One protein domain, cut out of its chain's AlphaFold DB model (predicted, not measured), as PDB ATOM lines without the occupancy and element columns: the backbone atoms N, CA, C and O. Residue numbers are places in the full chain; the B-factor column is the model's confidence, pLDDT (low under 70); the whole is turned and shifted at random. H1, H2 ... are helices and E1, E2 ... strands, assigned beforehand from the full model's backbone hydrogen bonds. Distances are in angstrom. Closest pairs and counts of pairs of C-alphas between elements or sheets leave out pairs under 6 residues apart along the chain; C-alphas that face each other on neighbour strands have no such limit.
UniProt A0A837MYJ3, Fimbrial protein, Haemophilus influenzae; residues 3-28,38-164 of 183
ATOM      1  N   PHE A   3      -8.674  -6.550  35.635       29.77
ATOM      2  CA  PHE A   3     -10.095  -6.878  35.543       29.77
ATOM      3  C   PHE A   3     -10.870  -5.966  36.492       29.77
ATOM      4  O   PHE A   3     -10.571  -6.021  37.665       29.77
ATOM      5  N   SER A   4     -11.821  -5.142  36.055       33.28
ATOM      6  CA  SER A   4     -12.652  -4.362  36.991       33.28
ATOM      7  C   SER A   4     -14.015  -5.024  37.141       33.28
ATOM      8  O   SER A   4     -14.733  -5.198  36.158       33.28
ATOM      9  N   GLY A   5     -14.369  -5.417  38.365       36.56
ATOM     10  CA  GLY A   5     -15.719  -5.862  38.697       36.56
ATOM     11  C   GLY A   5     -16.448  -4.805  39.506       36.56
ATOM     12  O   GLY A   5     -16.216  -4.672  40.709       36.56
ATOM     13  N   LYS A   6     -17.337  -4.036  38.869       36.09
ATOM     14  CA  LYS A   6     -18.194  -3.081  39.581       36.09
ATOM     15  C   LYS A   6     -19.501  -3.765  39.929       36.09
ATOM     16  O   LYS A   6     -20.354  -3.891  39.060       36.09
ATOM     17  N   VAL A   7     -19.675  -4.188  41.173       39.81
ATOM     18  CA  VAL A   7     -20.985  -4.654  41.619       39.81
ATOM     19  C   VAL A   7     -21.831  -3.477  42.070       39.81
ATOM     20  O   VAL A   7     -21.381  -2.664  42.874       39.81
ATOM     21  N   LEU A   8     -23.030  -3.361  41.505       41.09
ATOM     22  CA  LEU A   8     -23.873  -2.173  41.631       41.09
ATOM     23  C   LEU A   8     -25.091  -2.353  42.537       41.09
ATOM     24  O   LEU A   8     -25.627  -1.356  43.007       41.09
ATOM     25  N   ALA A   9     -25.493  -3.581  42.834       38.00
ATOM     26  CA  ALA A   9     -26.503  -3.868  43.834       38.00
ATOM     27  C   ALA A   9     -26.348  -5.322  44.265       38.00
ATOM     28  O   ALA A   9     -25.882  -6.159  43.499       38.00
ATOM     29  N   ALA A  10     -26.676  -5.598  45.513       44.81
ATOM     30  CA  ALA A  10     -27.124  -6.901  45.950       44.81
ATOM     31  C   ALA A  10     -28.183  -6.577  47.006       44.81
ATOM     32  O   ALA A  10     -27.907  -5.904  47.995       44.81
ATOM     33  N   ARG A  11     -29.451  -6.889  46.715       52.41
ATOM     34  CA  ARG A  11     -30.588  -6.343  47.486       52.41
ATOM     35  C   ARG A  11     -30.620  -6.803  48.950       52.41
ATOM     36  O   ARG A  11     -31.145  -6.073  49.782       52.41
ATOM     37  N   LEU A  12     -30.059  -7.978  49.250       56.25
ATOM     38  CA  LEU A  12     -29.864  -8.469  50.621       56.25
ATOM     39  C   LEU A  12     -28.383  -8.636  50.962       56.25
ATOM     40  O   LEU A  12     -27.983  -8.231  52.040       56.25
ATOM     41  N   CYS A  13     -27.557  -9.186  50.066       55.72
ATOM     42  CA  CYS A  13     -26.128  -9.345  50.334       55.72
ATOM     43  C   CYS A  13     -25.373  -8.013  50.251       55.72
ATOM     44  O   CYS A  13     -25.530  -7.258  49.303       55.72
ATOM     45  N   ASN A  14     -24.430  -7.785  51.157       64.62
ATOM     46  CA  ASN A  14     -23.377  -6.800  50.966       64.62
ATOM     47  C   ASN A  14     -22.168  -7.471  50.328       64.62
ATOM     48  O   ASN A  14     -21.686  -8.502  50.795       64.62
ATOM     49  N   ILE A  15     -21.603  -6.855  49.303       59.84
ATOM     50  CA  ILE A  15     -20.323  -7.314  48.771       59.84
ATOM     51  C   ILE A  15     -19.200  -6.761  49.625       59.84
ATOM     52  O   ILE A  15     -19.237  -5.621  50.093       59.84
ATOM     53  N   THR A  16     -18.213  -7.607  49.889       56.91
ATOM     54  CA  THR A  16     -17.023  -7.183  50.624       56.91
ATOM     55  C   THR A  16     -16.281  -6.115  49.820       56.91
ATOM     56  O   THR A  16     -16.223  -6.166  48.591       56.91
ATOM     57  N   THR A  17     -15.688  -5.137  50.501       54.91
ATOM     58  CA  THR A  17     -14.898  -4.070  49.862       54.91
ATOM     59  C   THR A  17     -13.710  -4.618  49.072       54.91
ATOM     60  O   THR A  17     -13.282  -4.001  48.110       54.91
ATOM     61  N   GLU A  18     -13.214  -5.802  49.439       58.94
ATOM     62  CA  GLU A  18     -12.161  -6.524  48.716       58.94
ATOM     63  C   GLU A  18     -12.634  -7.111  47.381       58.94
ATOM     64  O   GLU A  18     -11.829  -7.358  46.483       58.94
ATOM     65  N   THR A  19     -13.937  -7.354  47.249       62.59
ATOM     66  CA  THR A  19     -14.555  -7.888  46.035       62.59
ATOM     67  C   THR A  19     -15.117  -6.768  45.153       62.59
ATOM     68  O   THR A  19     -15.078  -6.866  43.926       62.59
ATOM     69  N   ALA A  20     -15.598  -5.677  45.751       61.69
ATOM     70  CA  ALA A  20     -16.051  -4.496  45.023       61.69
ATOM     71  C   ALA A  20     -14.865  -3.752  44.382       61.69
ATOM     72  O   ALA A  20     -13.948  -3.320  45.072       61.69
ATOM     73  N   GLY A  21     -14.869  -3.590  43.054       63.72
ATOM     74  CA  GLY A  21     -13.776  -2.919  42.336       63.72
ATOM     75  C   GLY A  21     -12.472  -3.723  42.295       63.72
ATOM     76  O   GLY A  21     -11.416  -3.171  41.981       63.72
ATOM     77  N   LYS A  22     -12.533  -5.026  42.606       72.12
ATOM     78  CA  LYS A  22     -11.364  -5.906  42.624       72.12
ATOM     79  C   LYS A  22     -10.705  -5.952  41.259       72.12
ATOM     80  O   LYS A  22     -11.367  -6.246  40.269       72.12
ATOM     81  N   THR A  23      -9.391  -5.736  41.264       78.06
ATOM     82  CA  THR A  23      -8.515  -5.904  40.112       78.06
ATOM     83  C   THR A  23      -7.795  -7.244  40.147       78.06
ATOM     84  O   THR A  23      -7.027  -7.502  41.069       78.06
ATOM     85  N   VAL A  24      -8.008  -8.087  39.132       81.31
ATOM     86  CA  VAL A  24      -7.293  -9.368  38.981       81.31
ATOM     87  C   VAL A  24      -6.190  -9.231  37.933       81.31
ATOM     88  O   VAL A  24      -6.478  -8.938  36.769       81.31
ATOM     89  N   ASP A  25      -4.937  -9.460  38.340       86.75
ATOM     90  CA  ASP A  25      -3.799  -9.510  37.423       86.75
ATOM     91  C   ASP A  25      -3.581 -10.923  36.884       86.75
ATOM     92  O   ASP A  25      -3.141 -11.812  37.606       86.75
ATOM     93  N   LEU A  26      -3.850 -11.111  35.588       85.62
ATOM     94  CA  LEU A  26      -3.639 -12.388  34.899       85.62
ATOM     95  C   LEU A  26      -2.159 -12.697  34.622       85.62
ATOM     96  O   LEU A  26      -1.826 -13.745  34.066       85.62
ATOM     97  N   GLY A  27      -1.261 -11.771  34.958       88.00
ATOM     98  CA  GLY A  27       0.163 -11.902  34.712       88.00
ATOM     99  C   GLY A  27       0.505 -11.806  33.227       88.00
ATOM    100  O   GLY A  27      -0.077 -11.026  32.467       88.00
ATOM    101  N   ARG A  28       1.521 -12.567  32.815       87.69
ATOM    102  CA  ARG A  28       2.054 -12.568  31.448       87.69
ATOM    103  C   ARG A  28       2.119 -13.993  30.923       87.69
ATOM    104  O   ARG A  28       2.574 -14.891  31.623       87.69
ATOM    105  N   GLY A  38      -9.344 -20.501  19.926       91.19
ATOM    106  CA  GLY A  38     -10.080 -21.128  21.020       91.19
ATOM    107  C   GLY A  38      -9.210 -21.678  22.150       91.19
ATOM    108  O   GLY A  38      -9.745 -22.107  23.170       91.19
ATOM    109  N   THR A  39      -7.883 -21.639  22.015       91.62
ATOM    110  CA  THR A  39      -6.972 -22.060  23.089       91.62
ATOM    111  C   THR A  39      -7.065 -21.098  24.270       91.62
ATOM    112  O   THR A  39      -7.063 -19.876  24.084       91.62
ATOM    113  N   THR A  40      -7.082 -21.643  25.489       94.19
ATOM    114  CA  THR A  40      -6.890 -20.861  26.714       94.19
ATOM    115  C   THR A  40      -5.495 -21.048  27.282       94.19
ATOM    116  O   THR A  40      -4.943 -22.145  27.253       94.19
ATOM    117  N   VAL A  41      -4.915 -19.969  27.803       93.50
ATOM    118  CA  VAL A  41      -3.548 -19.964  28.340       93.50
ATOM    119  C   VAL A  41      -3.513 -19.229  29.673       93.50
ATOM    120  O   VAL A  41      -4.222 -18.241  29.882       93.50
ATOM    121  N   GLY A  42      -2.651 -19.708  30.569       91.75
ATOM    122  CA  GLY A  42      -2.512 -19.172  31.913       91.75
ATOM    123  C   GLY A  42      -3.695 -19.551  32.798       91.75
ATOM    124  O   GLY A  42      -4.385 -20.548  32.565       91.75
ATOM    125  N   GLY A  43      -3.909 -18.752  33.833       92.19
ATOM    126  CA  GLY A  43      -4.962 -18.973  34.808       92.19
ATOM    127  C   GLY A  43      -4.642 -18.259  36.100       92.19
ATOM    128  O   GLY A  43      -3.632 -18.555  36.734       92.19
ATOM    129  N   THR A  44      -5.511 -17.332  36.473       92.94
ATOM    130  CA  THR A  44      -5.435 -16.653  37.761       92.94
ATOM    131  C   THR A  44      -6.760 -16.804  38.466       92.94
ATOM    132  O   THR A  44      -7.803 -16.385  37.953       92.94
ATOM    133  N   ASP A  45      -6.696 -17.410  39.642       93.88
ATOM    134  CA  ASP A  45      -7.853 -17.570  40.500       93.88
ATOM    135  C   ASP A  45      -8.167 -16.258  41.210       93.88
ATOM    136  O   ASP A  45      -7.283 -15.518  41.647       93.88
ATOM    137  N   PHE A  46      -9.453 -15.981  41.345       89.56
ATOM    138  CA  PHE A  46      -9.955 -14.888  42.147       89.56
ATOM    139  C   PHE A  46     -11.219 -15.320  42.879       89.56
ATOM    140  O   PHE A  46     -12.102 -15.982  42.334       89.56
ATOM    141  N   THR A  47     -11.291 -14.917  44.141       91.31
ATOM    142  CA  THR A  47     -12.468 -15.135  44.979       91.31
ATOM    143  C   THR A  47     -13.384 -13.923  44.925       91.31
ATOM    144  O   THR A  47     -12.900 -12.785  44.996       91.31
ATOM    145  N   LEU A  48     -14.684 -14.189  44.802       89.31
ATOM    146  CA  LEU A  48     -15.761 -13.238  45.040       89.31
ATOM    147  C   LEU A  48     -16.420 -13.594  46.373       89.31
ATOM    148  O   LEU A  48     -16.915 -14.711  46.529       89.31
ATOM    149  N   SER A  49     -16.426 -12.637  47.297       87.56
ATOM    150  CA  SER A  49     -16.928 -12.817  48.658       87.56
ATOM    151  C   SER A  49     -18.097 -11.879  48.928       87.56
ATOM    152  O   SER A  49     -17.968 -10.649  48.826       87.56
ATOM    153  N   VAL A  50     -19.236 -12.459  49.299       84.25
ATOM    154  CA  VAL A  50     -20.461 -11.736  49.672       84.25
ATOM    155  C   VAL A  50     -20.839 -12.046  51.115       84.25
ATOM    156  O   VAL A  50     -20.694 -13.172  51.563       84.25
ATOM    157  N   ARG A  51     -21.319 -11.055  51.857       83.38
ATOM    158  CA  ARG A  51     -21.736 -11.162  53.263       83.38
ATOM    159  C   ARG A  51     -23.138 -10.605  53.445       83.38
ATOM    160  O   ARG A  51     -23.707 -10.049  52.511       83.38
ATOM    161  N   ASN A  52     -23.685 -10.717  54.648       75.19
ATOM    162  CA  ASN A  52     -24.975 -10.134  55.031       75.19
ATOM    163  C   ASN A  52     -26.152 -10.521  54.121       75.19
ATOM    164  O   ASN A  52     -27.077  -9.744  53.999       75.19
ATOM    165  N   CYS A  53     -26.159 -11.705  53.506       72.62
ATOM    166  CA  CYS A  53     -27.172 -12.142  52.532       72.62
ATOM    167  C   CYS A  53     -28.589 -12.390  53.096       72.62
ATOM    168  O   CYS A  53     -29.331 -13.188  52.541       72.62
ATOM    169  N   GLY A  54     -28.973 -11.751  54.201       67.31
ATOM    170  CA  GLY A  54     -30.224 -12.015  54.920       67.31
ATOM    171  C   GLY A  54     -30.177 -13.238  55.843       67.31
ATOM    172  O   GLY A  54     -31.094 -13.429  56.628       67.31
ATOM    173  N   GLU A  55     -29.100 -14.026  55.798       69.00
ATOM    174  CA  GLU A  55     -28.865 -15.193  56.649       69.00
ATOM    175  C   GLU A  55     -27.381 -15.320  57.002       69.00
ATOM    176  O   GLU A  55     -26.507 -14.857  56.259       69.00
ATOM    177  N   THR A  56     -27.093 -15.981  58.126       78.12
ATOM    178  CA  THR A  56     -25.706 -16.276  58.521       78.12
ATOM    179  C   THR A  56     -25.111 -17.300  57.553       78.12
ATOM    180  O   THR A  56     -25.729 -18.355  57.349       78.12
ATOM    181  N   PRO A  57     -23.923 -17.050  56.967       80.88
ATOM    182  CA  PRO A  57     -23.338 -17.982  56.019       80.88
ATOM    183  C   PRO A  57     -23.140 -19.376  56.589       80.88
ATOM    184  O   PRO A  57     -22.481 -19.583  57.603       80.88
ATOM    185  N   ASN A  58     -23.724 -20.357  55.910       81.69
ATOM    186  CA  ASN A  58     -23.570 -21.762  56.238       81.69
ATOM    187  C   ASN A  58     -23.639 -22.611  54.964       81.69
ATOM    188  O   ASN A  58     -24.296 -22.253  53.985       81.69
ATOM    189  N   ASN A  59     -22.964 -23.760  54.976       82.56
ATOM    190  CA  ASN A  59     -22.897 -24.629  53.800       82.56
ATOM    191  C   ASN A  59     -24.247 -25.267  53.436       82.56
ATOM    192  O   ASN A  59     -24.419 -25.682  52.296       82.56
ATOM    193  N   ALA A  60     -25.208 -25.329  54.363       84.56
ATOM    194  CA  ALA A  60     -26.541 -25.845  54.064       84.56
ATOM    195  C   ALA A  60     -27.323 -24.893  53.143       84.56
ATOM    196  O   ALA A  60     -28.075 -25.357  52.292       84.56
ATOM    197  N   ASN A  61     -27.082 -23.582  53.233       82.12
ATOM    198  CA  ASN A  61     -27.852 -22.542  52.546       82.12
ATOM    199  C   ASN A  61     -27.209 -22.012  51.256       82.12
ATOM    200  O   ASN A  61     -27.797 -21.165  50.588       82.12
ATOM    201  N   ILE A  62     -26.042 -22.517  50.843       84.19
ATOM    202  CA  ILE A  62     -25.355 -22.033  49.626       84.19
ATOM    203  C   ILE A  62     -26.206 -22.166  48.354       84.19
ATOM    204  O   ILE A  62     -26.016 -21.423  47.396       84.19
ATOM    205  N   HIS A  63     -27.157 -23.101  48.333       85.56
ATOM    206  CA  HIS A  63     -28.058 -23.320  47.204       85.56
ATOM    207  C   HIS A  63     -29.047 -22.163  46.992       85.56
ATOM    208  O   HIS A  63     -29.543 -22.007  45.878       85.56
ATOM    209  N   ARG A  64     -29.294 -21.357  48.032       84.88
ATOM    210  CA  ARG A  64     -30.201 -20.198  48.022       84.88
ATOM    211  C   ARG A  64     -29.560 -18.951  47.417       84.88
ATOM    212  O   ARG A  64     -30.255 -18.005  47.069       84.88
ATOM    213  N   LEU A  65     -28.235 -18.942  47.264       86.94
ATOM    214  CA  LEU A  65     -27.532 -17.868  46.570       86.94
ATOM    215  C   LEU A  65     -27.723 -18.016  45.066       86.94
ATOM    216  O   LEU A  65     -27.498 -19.103  44.538       86.94
ATOM    217  N   LYS A  66     -28.042 -16.927  44.372       88.50
ATOM    218  CA  LYS A  66     -28.096 -16.843  42.910       88.50
ATOM    219  C   LYS A  66     -27.136 -15.771  42.406       88.50
ATOM    220  O   LYS A  66     -27.310 -14.599  42.710       88.50
ATOM    221  N   TYR A  67     -26.139 -16.189  41.634       89.25
ATOM    222  CA  TYR A  67     -25.086 -15.362  41.054       89.25
ATOM    223  C   TYR A  67     -25.382 -15.064  39.585       89.25
ATOM    224  O   TYR A  67     -25.618 -15.985  38.799       89.25
ATOM    225  N   TYR A  68     -25.297 -13.796  39.204       88.88
ATOM    226  CA  TYR A  68     -25.464 -13.321  37.831       88.88
ATOM    227  C   TYR A  68     -24.217 -12.571  37.388       88.88
ATOM    228  O   TYR A  68     -23.641 -11.837  38.183       88.88
ATOM    229  N   PHE A  69     -23.817 -12.728  36.125       90.31
ATOM    230  CA  PHE A  69     -22.627 -12.091  35.559       90.31
ATOM    231  C   PHE A  69     -22.982 -11.351  34.269       90.31
ATOM    232  O   PHE A  69     -23.642 -11.902  33.382       90.31
ATOM    233  N   VAL A  70     -22.530 -10.104  34.149       89.19
ATOM    234  CA  VAL A  70     -22.804  -9.242  32.994       89.19
ATOM    235  C   VAL A  70     -21.566  -8.474  32.553       89.19
ATOM    236  O   VAL A  70     -20.717  -8.095  33.359       89.19
ATOM    237  N   SER A  71     -21.462  -8.216  31.257       90.62
ATOM    238  CA  SER A  71     -20.441  -7.335  30.695       90.62
ATOM    239  C   SER A  71     -20.916  -6.783  29.358       90.62
ATOM    240  O   SER A  71     -21.467  -7.516  28.540       90.62
ATOM    241  N   SER A  72     -20.645  -5.508  29.089       90.62
ATOM    242  CA  SER A  72     -20.844  -4.916  27.759       90.62
ATOM    243  C   SER A  72     -19.845  -5.452  26.721       90.62
ATOM    244  O   SER A  72     -20.082  -5.343  25.517       90.62
ATOM    245  N   TYR A  73     -18.747  -6.065  27.173       92.44
ATOM    246  CA  TYR A  73     -17.664  -6.570  26.330       92.44
ATOM    247  C   TYR A  73     -17.712  -8.077  26.102       92.44
ATOM    248  O   TYR A  73     -16.831  -8.600  25.418       92.44
ATOM    249  N   VAL A  74     -18.700  -8.781  26.657       94.25
ATOM    250  CA  VAL A  74     -18.846 -10.213  26.393       94.25
ATOM    251  C   VAL A  74     -19.241 -10.448  24.938       94.25
ATOM    252  O   VAL A  74     -20.046  -9.709  24.389       94.25
ATOM    253  N   GLU A  75     -18.717 -11.490  24.311       94.06
ATOM    254  CA  GLU A  75     -19.213 -12.013  23.043       94.06
ATOM    255  C   GLU A  75     -19.452 -13.522  23.153       94.06
ATOM    256  O   GLU A  75     -18.683 -14.228  23.820       94.06
ATOM    257  N   PRO A  76     -20.514 -14.036  22.513       90.19
ATOM    258  CA  PRO A  76     -20.709 -15.463  22.379       90.19
ATOM    259  C   PRO A  76     -19.763 -16.023  21.315       90.19
ATOM    260  O   PRO A  76     -19.498 -15.402  20.283       90.19
ATOM    261  N   LYS A  77     -19.320 -17.254  21.527       85.19
ATOM    262  CA  LYS A  77     -18.711 -18.096  20.511       85.19
ATOM    263  C   LYS A  77     -19.471 -19.405  20.435       85.19
ATOM    264  O   LYS A  77     -19.529 -20.160  21.405       85.19
ATOM    265  N   VAL A  78     -20.048 -19.664  19.269       82.38
ATOM    266  CA  VAL A  78     -20.718 -20.929  18.987       82.38
ATOM    267  C   VAL A  78     -19.651 -21.982  18.708       82.38
ATOM    268  O   VAL A  78     -18.817 -21.819  17.821       82.38
ATOM    269  N   ILE A  79     -19.683 -23.061  19.476       76.50
ATOM    270  CA  ILE A  79     -18.867 -24.252  19.284       76.50
ATOM    271  C   ILE A  79     -19.815 -25.363  18.843       76.50
ATOM    272  O   ILE A  79     -20.749 -25.711  19.563       76.50
ATOM    273  N   ILE A  80     -19.582 -25.884  17.640       71.50
ATOM    274  CA  ILE A  80     -20.426 -26.910  16.999       71.50
ATOM    275  C   ILE A  80     -19.768 -28.302  17.097       71.50
ATOM    276  O   ILE A  80     -20.367 -29.330  16.787       71.50
ATOM    277  N   THR A  81     -18.518 -28.363  17.555       60.22
ATOM    278  CA  THR A  81     -17.776 -29.614  17.708       60.22
ATOM    279  C   THR A  81     -18.391 -30.446  18.839       60.22
ATOM    280  O   THR A  81     -18.350 -30.038  19.995       60.22
ATOM    281  N   ASN A  82     -18.940 -31.621  18.503       60.97
ATOM    282  CA  ASN A  82     -19.643 -32.550  19.409       60.97
ATOM    283  C   ASN A  82     -21.004 -32.063  19.948       60.97
ATOM    284  O   ASN A  82     -21.451 -32.513  21.002       60.97
ATOM    285  N   GLY A  83     -21.679 -31.182  19.207       66.62
ATOM    286  CA  GLY A  83     -22.995 -30.644  19.557       66.62
ATOM    287  C   GLY A  83     -22.982 -29.123  19.656       66.62
ATOM    288  O   GLY A  83     -21.933 -28.488  19.585       66.62
ATOM    289  N   PHE A  84     -24.164 -28.524  19.797       75.62
ATOM    290  CA  PHE A  84     -24.293 -27.077  19.942       75.62
ATOM    291  C   PHE A  84     -23.942 -26.657  21.374       75.62
ATOM    292  O   PHE A  84     -24.661 -26.985  22.317       75.62
ATOM    293  N   SER A  85     -22.857 -25.904  21.538       77.06
ATOM    294  CA  SER A  85     -22.526 -25.231  22.795       77.06
ATOM    295  C   SER A  85     -22.137 -23.779  22.536       77.06
ATOM    296  O   SER A  85     -21.514 -23.454  21.528       77.06
ATOM    297  N   VAL A  86     -22.528 -22.879  23.436       82.00
ATOM    298  CA  VAL A  86     -22.126 -21.470  23.383       82.00
ATOM    299  C   VAL A  86     -21.172 -21.222  24.536       82.00
ATOM    300  O   VAL A  86     -21.526 -21.431  25.695       82.00
ATOM    301  N   GLN A  87     -19.957 -20.791  24.216       87.12
ATOM    302  CA  GLN A  87     -19.022 -20.262  25.200       87.12
ATOM    303  C   GLN A  87     -19.007 -18.743  25.133       87.12
ATOM    304  O   GLN A  87     -19.328 -18.153  24.106       87.12
ATOM    305  N   TYR A  88     -18.600 -18.110  26.223       92.25
ATOM    306  CA  TYR A  88     -18.508 -16.660  26.315       92.25
ATOM    307  C   TYR A  88     -17.059 -16.253  26.521       92.25
ATOM    308  O   TYR A  88     -16.299 -16.959  27.184       92.25
ATOM    309  N   TYR A  89     -16.670 -15.119  25.958       94.94
ATOM    310  CA  TYR A  89     -15.392 -14.481  26.250       94.94
ATOM    311  C   TYR A  89     -15.589 -12.975  26.369       94.94
ATOM    312  O   TYR A  89     -16.485 -12.404  25.754       94.94
ATOM    313  N   LEU A  90     -14.746 -12.321  27.155       95.50
ATOM    314  CA  LEU A  90     -14.690 -10.873  27.269       95.50
ATOM    315  C   LEU A  90     -13.667 -10.338  26.265       95.50
ATOM    316  O   LEU A  90     -12.511 -10.780  26.255       95.50
ATOM    317  N   LYS A  91     -14.081  -9.394  25.418       95.88
ATOM    318  CA  LYS A  91     -13.193  -8.717  24.466       95.88
ATOM    319  C   LYS A  91     -12.122  -7.911  25.188       95.88
ATOM    320  O   LYS A  91     -12.357  -7.373  26.273       95.88
ATOM    321  N   ASN A  92     -10.966  -7.782  24.545       94.50
ATOM    322  CA  ASN A  92      -9.931  -6.867  24.990       94.50
ATOM    323  C   ASN A  92     -10.373  -5.417  24.769       94.50
ATOM    324  O   ASN A  92     -10.689  -5.014  23.651       94.50
ATOM    325  N   THR A  93     -10.383  -4.628  25.837       94.06
ATOM    326  CA  THR A  93     -10.822  -3.228  25.827       94.06
ATOM    327  C   THR A  93      -9.673  -2.237  25.647       94.06
ATOM    328  O   THR A  93      -9.901  -1.029  25.556       94.06
ATOM    329  N   VAL A  94      -8.427  -2.712  25.558       91.19
ATOM    330  CA  VAL A  94      -7.254  -1.853  25.356       91.19
ATOM    331  C   VAL A  94      -7.182  -1.402  23.893       91.19
ATOM    332  O   VAL A  94      -6.639  -2.103  23.043       91.19
ATOM    333  N   GLN A  95      -7.686  -0.194  23.619       86.19
ATOM    334  CA  GLN A  95      -7.814   0.390  22.270       86.19
ATOM    335  C   GLN A  95      -6.521   0.351  21.436       86.19
ATOM    336  O   GLN A  95      -6.560   0.045  20.249       86.19
ATOM    337  N   ASN A  96      -5.369   0.598  22.064       89.38
ATOM    338  CA  ASN A  96      -4.072   0.692  21.381       89.38
ATOM    339  C   ASN A  96      -3.225  -0.585  21.500       89.38
ATOM    340  O   ASN A  96      -2.003  -0.534  21.358       89.38
ATOM    341  N   SER A  97      -3.837  -1.724  21.830       90.25
ATOM    342  CA  SER A  97      -3.112  -2.989  21.882       90.25
ATOM    343  C   SER A  97      -3.147  -3.702  20.536       90.25
ATOM    344  O   SER A  97      -4.221  -3.942  19.990       90.25
ATOM    345  N   GLY A  98      -1.979  -4.127  20.043       89.31
ATOM    346  CA  GLY A  98      -1.866  -4.895  18.796       89.31
ATOM    347  C   GLY A  98      -2.619  -6.231  18.807       89.31
ATOM    348  O   GLY A  98      -2.903  -6.774  17.747       89.31
ATOM    349  N   ASN A  99      -2.997  -6.729  19.990       92.56
ATOM    350  CA  ASN A  99      -3.750  -7.970  20.169       92.56
ATOM    351  C   ASN A  99      -5.234  -7.767  20.531       92.56
ATOM    352  O   ASN A  99      -5.873  -8.694  21.036       92.56
ATOM    353  N   LYS A 100      -5.795  -6.563  20.328       92.50
ATOM    354  CA  LYS A 100      -7.177  -6.254  20.747       92.50
ATOM    355  C   LYS A 100      -8.239  -7.172  20.121       92.50
ATOM    356  O   LYS A 100      -9.239  -7.465  20.767       92.50
ATOM    357  N   ASP A 101      -7.989  -7.658  18.906       93.75
ATOM    358  CA  ASP A 101      -8.919  -8.514  18.154       93.75
ATOM    359  C   ASP A 101      -8.501  -9.997  18.149       93.75
ATOM    360  O   ASP A 101      -9.197 -10.837  17.589       93.75
ATOM    361  N   SER A 102      -7.371 -10.338  18.776       94.56
ATOM    362  CA  SER A 102      -6.773 -11.681  18.718       94.56
ATOM    363  C   SER A 102      -6.737 -12.394  20.072       94.56
ATOM    364  O   SER A 102      -6.613 -13.624  20.113       94.56
ATOM    365  N   VAL A 103      -6.849 -11.652  21.178       94.75
ATOM    366  CA  VAL A 103      -6.849 -12.189  22.545       94.75
ATOM    367  C   VAL A 103      -7.979 -11.571  23.358       94.75
ATOM    368  O   VAL A 103      -8.088 -10.356  23.448       94.75
ATOM    369  N   GLY A 104      -8.782 -12.413  24.004       95.62
ATOM    370  CA  GLY A 104      -9.772 -12.030  25.010       95.62
ATOM    371  C   GLY A 104      -9.515 -12.707  26.357       95.62
ATOM    372  O   GLY A 104      -8.424 -13.223  26.621       95.62
ATOM    373  N   ILE A 105     -10.540 -12.726  27.207       96.00
ATOM    374  CA  ILE A 105     -10.518 -13.387  28.518       96.00
ATOM    375  C   ILE A 105     -11.711 -14.338  28.625       96.00
ATOM    376  O   ILE A 105     -12.836 -13.947  28.334       96.00
ATOM    377  N   GLN A 106     -11.486 -15.560  29.096       95.81
ATOM    378  CA  GLN A 106     -12.552 -16.462  29.534       95.81
ATOM    379  C   GLN A 106     -12.515 -16.624  31.050       95.81
ATOM    380  O   GLN A 106     -11.439 -16.670  31.652       95.81
ATOM    381  N   ILE A 107     -13.695 -16.725  31.655       95.50
ATOM    382  CA  ILE A 107     -13.862 -16.929  33.093       95.50
ATOM    383  C   ILE A 107     -14.437 -18.326  33.315       95.50
ATOM    384  O   ILE A 107     -15.410 -18.706  32.666       95.50
ATOM    385  N   PHE A 108     -13.840 -19.085  34.226       95.75
ATOM    386  CA  PHE A 108     -14.185 -20.472  34.513       95.75
ATOM    387  C   PHE A 108     -14.627 -20.634  35.961       95.75
ATOM    388  O   PHE A 108     -14.030 -20.042  36.863       95.75
ATOM    389  N   ALA A 109     -15.624 -21.483  36.196       95.88
ATOM    390  CA  ALA A 109     -15.919 -21.948  37.544       95.88
ATOM    391  C   ALA A 109     -14.864 -22.974  37.981       95.88
ATOM    392  O   ALA A 109     -14.476 -23.859  37.216       95.88
ATOM    393  N   THR A 110     -14.388 -22.863  39.221       96.56
ATOM    394  CA  THR A 110     -13.349 -23.770  39.752       96.56
ATOM    395  C   THR A 110     -13.922 -24.970  40.497       96.56
ATOM    396  O   THR A 110     -13.239 -25.979  40.670       96.56
ATOM    397  N   ARG A 111     -15.168 -24.864  40.968       95.12
ATOM    398  CA  ARG A 111     -15.832 -25.829  41.854       95.12
ATOM    399  C   ARG A 111     -17.324 -25.938  41.520       95.12
ATOM    400  O   ARG A 111     -17.846 -25.182  40.706       95.12
ATOM    401  N   GLY A 112     -17.996 -26.879  42.183       93.88
ATOM    402  CA  GLY A 112     -19.414 -27.168  41.976       93.88
ATOM    403  C   GLY A 112     -19.665 -27.987  40.711       93.88
ATOM    404  O   GLY A 112     -18.735 -28.515  40.101       93.88
ATOM    405  N   SER A 113     -20.930 -28.100  40.307       94.94
ATOM    406  CA  SER A 113     -21.309 -28.828  39.085       94.94
ATOM    407  C   SER A 113     -20.839 -28.143  37.795       94.94
ATOM    408  O   SER A 113     -20.867 -28.753  36.725       94.94
ATOM    409  N   GLU A 114     -20.423 -26.878  37.883       95.06
ATOM    410  CA  GLU A 114     -19.883 -26.096  36.770       95.06
ATOM    411  C   GLU A 114     -18.348 -26.074  36.738       95.06
ATOM    412  O   GLU A 114     -17.770 -25.398  35.890       95.06
ATOM    413  N   ALA A 115     -17.668 -26.824  37.614       96.19
ATOM    414  CA  ALA A 115     -16.209 -26.872  37.655       96.19
ATOM    415  C   ALA A 115     -15.597 -27.166  36.271       96.19
ATOM    416  O   ALA A 115     -15.983 -28.114  35.585       96.19
ATOM    417  N   GLY A 116     -14.637 -26.336  35.862       93.44
ATOM    418  CA  GLY A 116     -13.959 -26.426  34.569       93.44
ATOM    419  C   GLY A 116     -14.744 -25.854  33.385       93.44
ATOM    420  O   GLY A 116     -14.192 -25.784  32.287       93.44
ATOM    421  N   LYS A 117     -15.992 -25.411  33.576       94.06
ATOM    422  CA  LYS A 117     -16.812 -24.799  32.522       94.06
ATOM    423  C   LYS A 117     -16.659 -23.282  32.509       94.06
ATOM    424  O   LYS A 117     -16.432 -22.652  33.544       94.06
ATOM    425  N   VAL A 118     -16.810 -22.703  31.320       94.25
ATOM    426  CA  VAL A 118     -16.885 -21.250  31.124       94.25
ATOM    427  C   VAL A 118     -18.189 -20.741  31.735       94.25
ATOM    428  O   VAL A 118     -19.252 -21.288  31.437       94.25
ATOM    429  N   ILE A 119     -18.126 -19.706  32.574       92.88
ATOM    430  CA  ILE A 119     -19.340 -19.103  33.136       92.88
ATOM    431  C   ILE A 119     -20.100 -18.320  32.062       92.88
ATOM    432  O   ILE A 119     -19.515 -17.675  31.190       92.88
ATOM    433  N   ASN A 120     -21.422 -18.356  32.147       90.88
ATOM    434  CA  ASN A 120     -22.294 -17.541  31.325       90.88
ATOM    435  C   ASN A 120     -22.214 -16.087  31.795       90.88
ATOM    436  O   ASN A 120     -22.567 -15.775  32.933       90.88
ATOM    437  N   VAL A 121     -21.754 -15.216  30.902       90.25
ATOM    438  CA  VAL A 121     -21.747 -13.768  31.091       90.25
ATOM    439  C   VAL A 121     -22.662 -13.180  30.030       90.25
ATOM    440  O   VAL A 121     -22.512 -13.468  28.844       90.25
ATOM    441  N   THR A 122     -23.622 -12.360  30.437       87.19
ATOM    442  CA  THR A 122     -24.625 -11.825  29.506       87.19
ATOM    443  C   THR A 122     -24.366 -10.354  29.172       87.19
ATOM    444  O   THR A 122     -23.769  -9.621  29.958       87.19
ATOM    445  N   LYS A 123     -24.825  -9.906  27.994       87.50
ATOM    446  CA  LYS A 123     -24.880  -8.471  27.638       87.50
ATOM    447  C   LYS A 123     -26.074  -7.748  28.275       87.50
ATOM    448  O   LYS A 123     -26.221  -6.542  28.096       87.50
ATOM    449  N   GLN A 124     -26.967  -8.485  28.933       78.50
ATOM    450  CA  GLN A 124     -28.168  -7.921  29.536       78.50
ATOM    451  C   GLN A 124     -27.803  -7.143  30.799       78.50
ATOM    452  O   GLN A 124     -26.741  -7.342  31.391       78.50
ATOM    453  N   THR A 125     -28.685  -6.240  31.212       80.00
ATOM    454  CA  THR A 125     -28.580  -5.620  32.531       80.00
ATOM    455  C   THR A 125     -28.686  -6.693  33.607       80.00
ATOM    456  O   THR A 125     -29.344  -7.716  33.400       80.00
ATOM    457  N   LEU A 126     -28.063  -6.452  34.761       79.94
ATOM    458  CA  LEU A 126     -28.286  -7.303  35.924       79.94
ATOM    459  C   LEU A 126     -29.799  -7.420  36.186       79.94
ATOM    460  O   LEU A 126     -30.516  -6.421  36.039       79.94
ATOM    461  N   PRO A 127     -30.302  -8.624  36.502       74.50
ATOM    462  CA  PRO A 127     -31.716  -8.797  36.791       74.50
ATOM    463  C   PRO A 127     -32.091  -8.035  38.063       74.50
ATOM    464  O   PRO A 127     -31.246  -7.761  38.905       74.50
ATOM    465  N   THR A 128     -33.367  -7.697  38.220       74.88
ATOM    466  CA  THR A 128     -33.880  -7.033  39.430       74.88
ATOM    467  C   THR A 128     -34.409  -8.022  40.477       74.88
ATOM    468  O   THR A 128     -34.715  -7.614  41.602       74.88
ATOM    469  N   ASP A 129     -34.521  -9.306  40.122       73.12
ATOM    470  CA  ASP A 129     -35.006 -10.407  40.959       73.12
ATOM    471  C   ASP A 129     -34.367 -11.765  40.571       73.12
ATOM    472  O   ASP A 129     -33.484 -11.847  39.716       73.12
ATOM    473  N   THR A 130     -34.815 -12.848  41.215       71.50
ATOM    474  CA  THR A 130     -34.288 -14.214  41.061       71.50
ATOM    475  C   THR A 130     -34.960 -15.047  39.961       71.50
ATOM    476  O   THR A 130     -34.683 -16.251  39.861       71.50
ATOM    477  N   SER A 131     -35.843 -14.449  39.150       74.31
ATOM    478  CA  SER A 131     -36.604 -15.135  38.092       74.31
ATOM    479  C   SER A 131     -35.808 -15.320  36.796       74.31
ATOM    480  O   SER A 131     -36.147 -16.165  35.965       74.31
ATOM    481  N   ALA A 132     -34.713 -14.574  36.626       74.06
ATOM    482  CA  ALA A 132     -33.862 -14.672  35.448       74.06
ATOM    483  C   ALA A 132     -33.148 -16.036  35.373       74.06
ATOM    484  O   ALA A 132     -32.409 -16.427  36.281       74.06
ATOM    485  N   GLY A 133     -33.322 -16.739  34.248       73.06
ATOM    486  CA  GLY A 133     -32.782 -18.088  34.027       73.06
ATOM    487  C   GLY A 133     -31.271 -18.169  33.766       73.06
ATOM    488  O   GLY A 133     -30.726 -19.267  33.706       73.06
ATOM    489  N   SER A 134     -30.579 -17.036  33.612       78.56
ATOM    490  CA  SER A 134     -29.130 -16.976  33.352       78.56
ATOM    491  C   SER A 134     -28.257 -17.106  34.608       78.56
ATOM    492  O   SER A 134     -27.033 -17.147  34.493       78.56
ATOM    493  N   GLY A 135     -28.867 -17.163  35.795       86.00
ATOM    494  CA  GLY A 135     -28.161 -17.205  37.072       86.00
ATOM    495  C   GLY A 135     -27.646 -18.589  37.457       86.00
ATOM    496  O   GLY A 135     -28.207 -19.630  37.099       86.00
ATOM    497  N   TYR A 136     -26.596 -18.603  38.269       91.75
ATOM    498  CA  TYR A 136     -26.049 -19.807  38.881       91.75
ATOM    499  C   TYR A 136     -26.405 -19.870  40.357       91.75
ATOM    500  O   TYR A 136     -26.215 -18.893  41.073       91.75
ATOM    501  N   THR A 137     -26.842 -21.028  40.848       92.00
ATOM    502  CA  THR A 137     -26.940 -21.209  42.298       92.00
ATOM    503  C   THR A 137     -25.545 -21.297  42.920       92.00
ATOM    504  O   THR A 137     -24.593 -21.719  42.254       92.00
ATOM    505  N   GLY A 138     -25.401 -20.967  44.204       90.69
ATOM    506  CA  GLY A 138     -24.118 -21.105  44.897       90.69
ATOM    507  C   GLY A 138     -23.578 -22.534  44.830       90.69
ATOM    508  O   GLY A 138     -22.395 -22.721  44.567       90.69
ATOM    509  N   THR A 139     -24.433 -23.559  44.911       93.06
ATOM    510  CA  THR A 139     -24.023 -24.963  44.716       93.06
ATOM    511  C   THR A 139     -23.411 -25.218  43.335       93.06
ATOM    512  O   THR A 139     -22.407 -25.926  43.235       93.06
ATOM    513  N   LYS A 140     -23.967 -24.623  42.266       95.19
ATOM    514  CA  LYS A 140     -23.434 -24.780  40.899       95.19
ATOM    515  C   LYS A 140     -22.013 -24.232  40.772       95.19
ATOM    516  O   LYS A 140     -21.201 -24.850  40.090       95.19
ATOM    517  N   LEU A 141     -21.713 -23.128  41.461       95.19
ATOM    518  CA  LEU A 141     -20.384 -22.497  41.483       95.19
ATOM    519  C   LEU A 141     -19.480 -22.991  42.625       95.19
ATOM    520  O   LEU A 141     -18.342 -22.540  42.753       95.19
ATOM    521  N   GLY A 142     -19.971 -23.906  43.464       94.38
ATOM    522  CA  GLY A 142     -19.233 -24.425  44.613       94.38
ATOM    523  C   GLY A 142     -18.977 -23.382  45.700       94.38
ATOM    524  O   GLY A 142     -17.887 -23.375  46.276       94.38
ATOM    525  N   ALA A 143     -19.959 -22.515  45.960       93.00
ATOM    526  CA  ALA A 143     -19.921 -21.536  47.035       93.00
ATOM    527  C   ALA A 143     -19.668 -22.205  48.390       93.00
ATOM    528  O   ALA A 143     -20.129 -23.320  48.647       93.00
ATOM    529  N   LYS A 144     -18.939 -21.519  49.266       92.56
ATOM    530  CA  LYS A 144     -18.638 -21.986  50.621       92.56
ATOM    531  C   LYS A 144     -18.890 -20.888  51.627       92.56
ATOM    532  O   LYS A 144     -18.549 -19.740  51.367       92.56
ATOM    533  N   ALA A 145     -19.421 -21.258  52.783       89.31
ATOM    534  CA  ALA A 145     -19.379 -20.378  53.937       89.31
ATOM    535  C   ALA A 145     -17.935 -20.283  54.452       89.31
ATOM    536  O   ALA A 145     -17.267 -21.308  54.628       89.31
ATOM    537  N   ASN A 146     -17.464 -19.064  54.682       87.94
ATOM    538  CA  ASN A 146     -16.145 -18.758  55.211       87.94
ATOM    539  C   ASN A 146     -16.277 -17.623  56.235       87.94
ATOM    540  O   ASN A 146     -16.319 -16.451  55.882       87.94
ATOM    541  N   GLY A 147     -16.416 -17.978  57.513       86.69
ATOM    542  CA  GLY A 147     -16.756 -16.997  58.544       86.69
ATOM    543  C   GLY A 147     -18.111 -16.342  58.261       86.69
ATOM    544  O   GLY A 147     -19.132 -17.026  58.224       86.69
ATOM    545  N   ASP A 148     -18.112 -15.027  58.056       85.56
ATOM    546  CA  ASP A 148     -19.290 -14.205  57.761       85.56
ATOM    547  C   ASP A 148     -19.515 -13.960  56.257       85.56
ATOM    548  O   ASP A 148     -20.389 -13.165  55.890       85.56
ATOM    549  N   THR A 149     -18.790 -14.661  55.374       88.38
ATOM    550  CA  THR A 149     -18.967 -14.579  53.918       88.38
ATOM    551  C   THR A 149     -19.417 -15.894  53.283       88.38
ATOM    552  O   THR A 149     -19.210 -16.994  53.797       88.38
ATOM    553  N   PHE A 150     -20.019 -15.767  52.105       88.69
ATOM    554  CA  PHE A 150     -20.087 -16.798  51.088       88.69
ATOM    555  C   PHE A 150     -19.075 -16.492  49.989       88.69
ATOM    556  O   PHE A 150     -19.134 -15.437  49.348       88.69
ATOM    557  N   ASP A 151     -18.194 -17.449  49.736       92.06
ATOM    558  CA  ASP A 151     -17.100 -17.324  48.786       92.06
ATOM    559  C   ASP A 151     -17.332 -18.233  47.582       92.06
ATOM    560  O   ASP A 151     -17.579 -19.429  47.742       92.06
ATOM    561  N   ILE A 152     -17.180 -17.686  46.376       92.88
ATOM    562  CA  ILE A 152     -16.984 -18.469  45.148       92.88
ATOM    563  C   ILE A 152     -15.611 -18.162  44.563       92.88
ATOM    564  O   ILE A 152     -15.153 -17.021  44.587       92.88
ATOM    565  N   THR A 153     -14.958 -19.177  44.003       94.31
ATOM    566  CA  THR A 153     -13.660 -19.022  43.338       94.31
ATOM    567  C   THR A 153     -13.826 -19.255  41.842       94.31
ATOM    568  O   THR A 153     -14.373 -20.275  41.415       94.31
ATOM    569  N   LEU A 154     -13.338 -18.312  41.045       95.31
ATOM    570  CA  LEU A 154     -13.347 -18.358  39.587       95.31
ATOM    571  C   LEU A 154     -11.911 -18.249  39.069       95.31
ATOM    572  O   LEU A 154     -11.066 -17.648  39.727       95.31
ATOM    573  N   THR A 155     -11.642 -18.782  37.881       95.81
ATOM    574  CA  THR A 155     -10.350 -18.619  37.199       95.81
ATOM    575  C   THR A 155     -10.539 -17.775  35.952       95.81
ATOM    576  O   THR A 155     -11.360 -18.105  35.097       95.81
ATOM    577  N   ALA A 156      -9.741 -16.725  35.792       95.06
ATOM    578  CA  ALA A 156      -9.643 -15.987  34.540       95.06
ATOM    579  C   ALA A 156      -8.450 -16.491  33.716       95.06
ATOM    580  O   ALA A 156      -7.344 -16.641  34.239       95.06
ATOM    581  N   LYS A 157      -8.666 -16.752  32.424       95.31
ATOM    582  CA  LYS A 157      -7.640 -17.212  31.474       95.31
ATOM    583  C   LYS A 157      -7.636 -16.346  30.225       95.31
ATOM    584  O   LYS A 157      -8.687 -15.874  29.796       95.31
ATOM    585  N   PHE A 158      -6.470 -16.193  29.605       95.00
ATOM    586  CA  PHE A 158      -6.395 -15.615  28.266       95.00
ATOM    587  C   PHE A 158      -7.042 -16.554  27.257       95.00
ATOM    588  O   PHE A 158      -6.933 -17.771  27.397       95.00
ATOM    589  N   TYR A 159      -7.664 -15.990  26.228       95.38
ATOM    590  CA  TYR A 159      -8.400 -16.730  25.212       95.38
ATOM    591  C   TYR A 159      -8.002 -16.287  23.804       95.38
ATOM    592  O   TYR A 159      -8.082 -15.100  23.500       95.38
ATOM    593  N   ALA A 160      -7.584 -17.215  22.944       94.75
ATOM    594  CA  ALA A 160      -7.239 -16.907  21.555       94.75
ATOM    595  C   ALA A 160      -8.488 -16.780  20.668       94.75
ATOM    596  O   ALA A 160      -9.257 -17.732  20.522       94.75
ATOM    597  N   LEU A 161      -8.640 -15.625  20.020       93.62
ATOM    598  CA  LEU A 161      -9.703 -15.343  19.047       93.62
ATOM    599  C   LEU A 161      -9.305 -15.673  17.611       93.62
ATOM    600  O   LEU A 161     -10.170 -15.918  16.781       93.62
ATOM    601  N   THR A 162      -8.006 -15.714  17.337       92.31
ATOM    602  CA  THR A 162      -7.436 -16.022  16.024       92.31
ATOM    603  C   THR A 162      -6.385 -17.123  16.160       92.31
ATOM    604  O   THR A 162      -5.789 -17.306  17.229       92.31
ATOM    605  N   ALA A 163      -6.135 -17.872  15.088       88.12
ATOM    606  CA  ALA A 163      -5.087 -18.890  15.061       88.12
ATOM    607  C   ALA A 163      -3.676 -18.270  15.034       88.12
ATOM    608  O   ALA A 163      -3.485 -17.138  14.595       88.12
ATOM    609  N   GLY A 164      -2.677 -19.031  15.487       83.00
ATOM    610  CA  GLY A 164      -1.275 -18.608  15.469       83.00
ATOM    611  C   GLY A 164      -0.893 -17.607  16.567       83.00
ATOM    612  O   GLY A 164      -1.700 -17.216  17.410       83.00
TER     613      GLY A 164
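What this domain is: This is residues 3 to 28 and 38 to 164 of the 183 residues of the protein "Fimbrial protein" of Haemophilus influenzae (UniProt A0A837MYJ3). Little regular structure: one strongly twisted sheet, with E1 along one side of long E7 and E5 and E6 along the other, antiparallel, makes a wall at one side of the domain, and long loops make much of the rest; E4 of hairpin E3-E4 packs on E5. The 153 printed residues hold E1 E2 E3 E4 E5 H1 E6 E7, mostly strand, with only 56 residues in named elements. The whole is compact, radius of gyration of the C-alphas 15.9 A, spans 49 by 35 by 27 A.

How they stand to each other: E1, residues 40 to 51, bends by 59 degrees at residue 43 and is antiparallel to E7, residues 149 to 160; N 46 and O 154, 2.8 A apart, are within hydrogen-bond range. E2, residues 65 to 70, pairs with no named strand. E3, residues 74 to 79, and E4, residues 85 to 90, form a hairpin, with N 77 and O 87 at 2.7 A. E5, residues 103 to 109, is antiparallel to E7, with N 104 and O 159 at 2.8 A; the closest C-alphas of E4 and E5, Tyr 89 and Gln 106, are 4.8 A apart. H1, residues 138 to 141, too short for an O i to N i+4 pair, is on the sheet, over none of its strands. E6, residues 144 to 146, forms a hairpin with E7, with N 146 and O 149 at 2.8 A.

Where its parts are: E1 spans 31.9 A from C-alpha 40 at (-6.890, -20.861, 26.714); E7 spans 34.5 A to C-alpha 160 at (-7.239, -16.907, 21.555).

The domain as a whole: Residues 29 to 37 are not printed, an 18.1 A gap between C-alphas 28 and 38. Links E1 to E2, E4 to E5 and E5 to H1 are long. The model's pLDDT is under 70 at residues 3 to 21, 54 to 55 and 81 to 83.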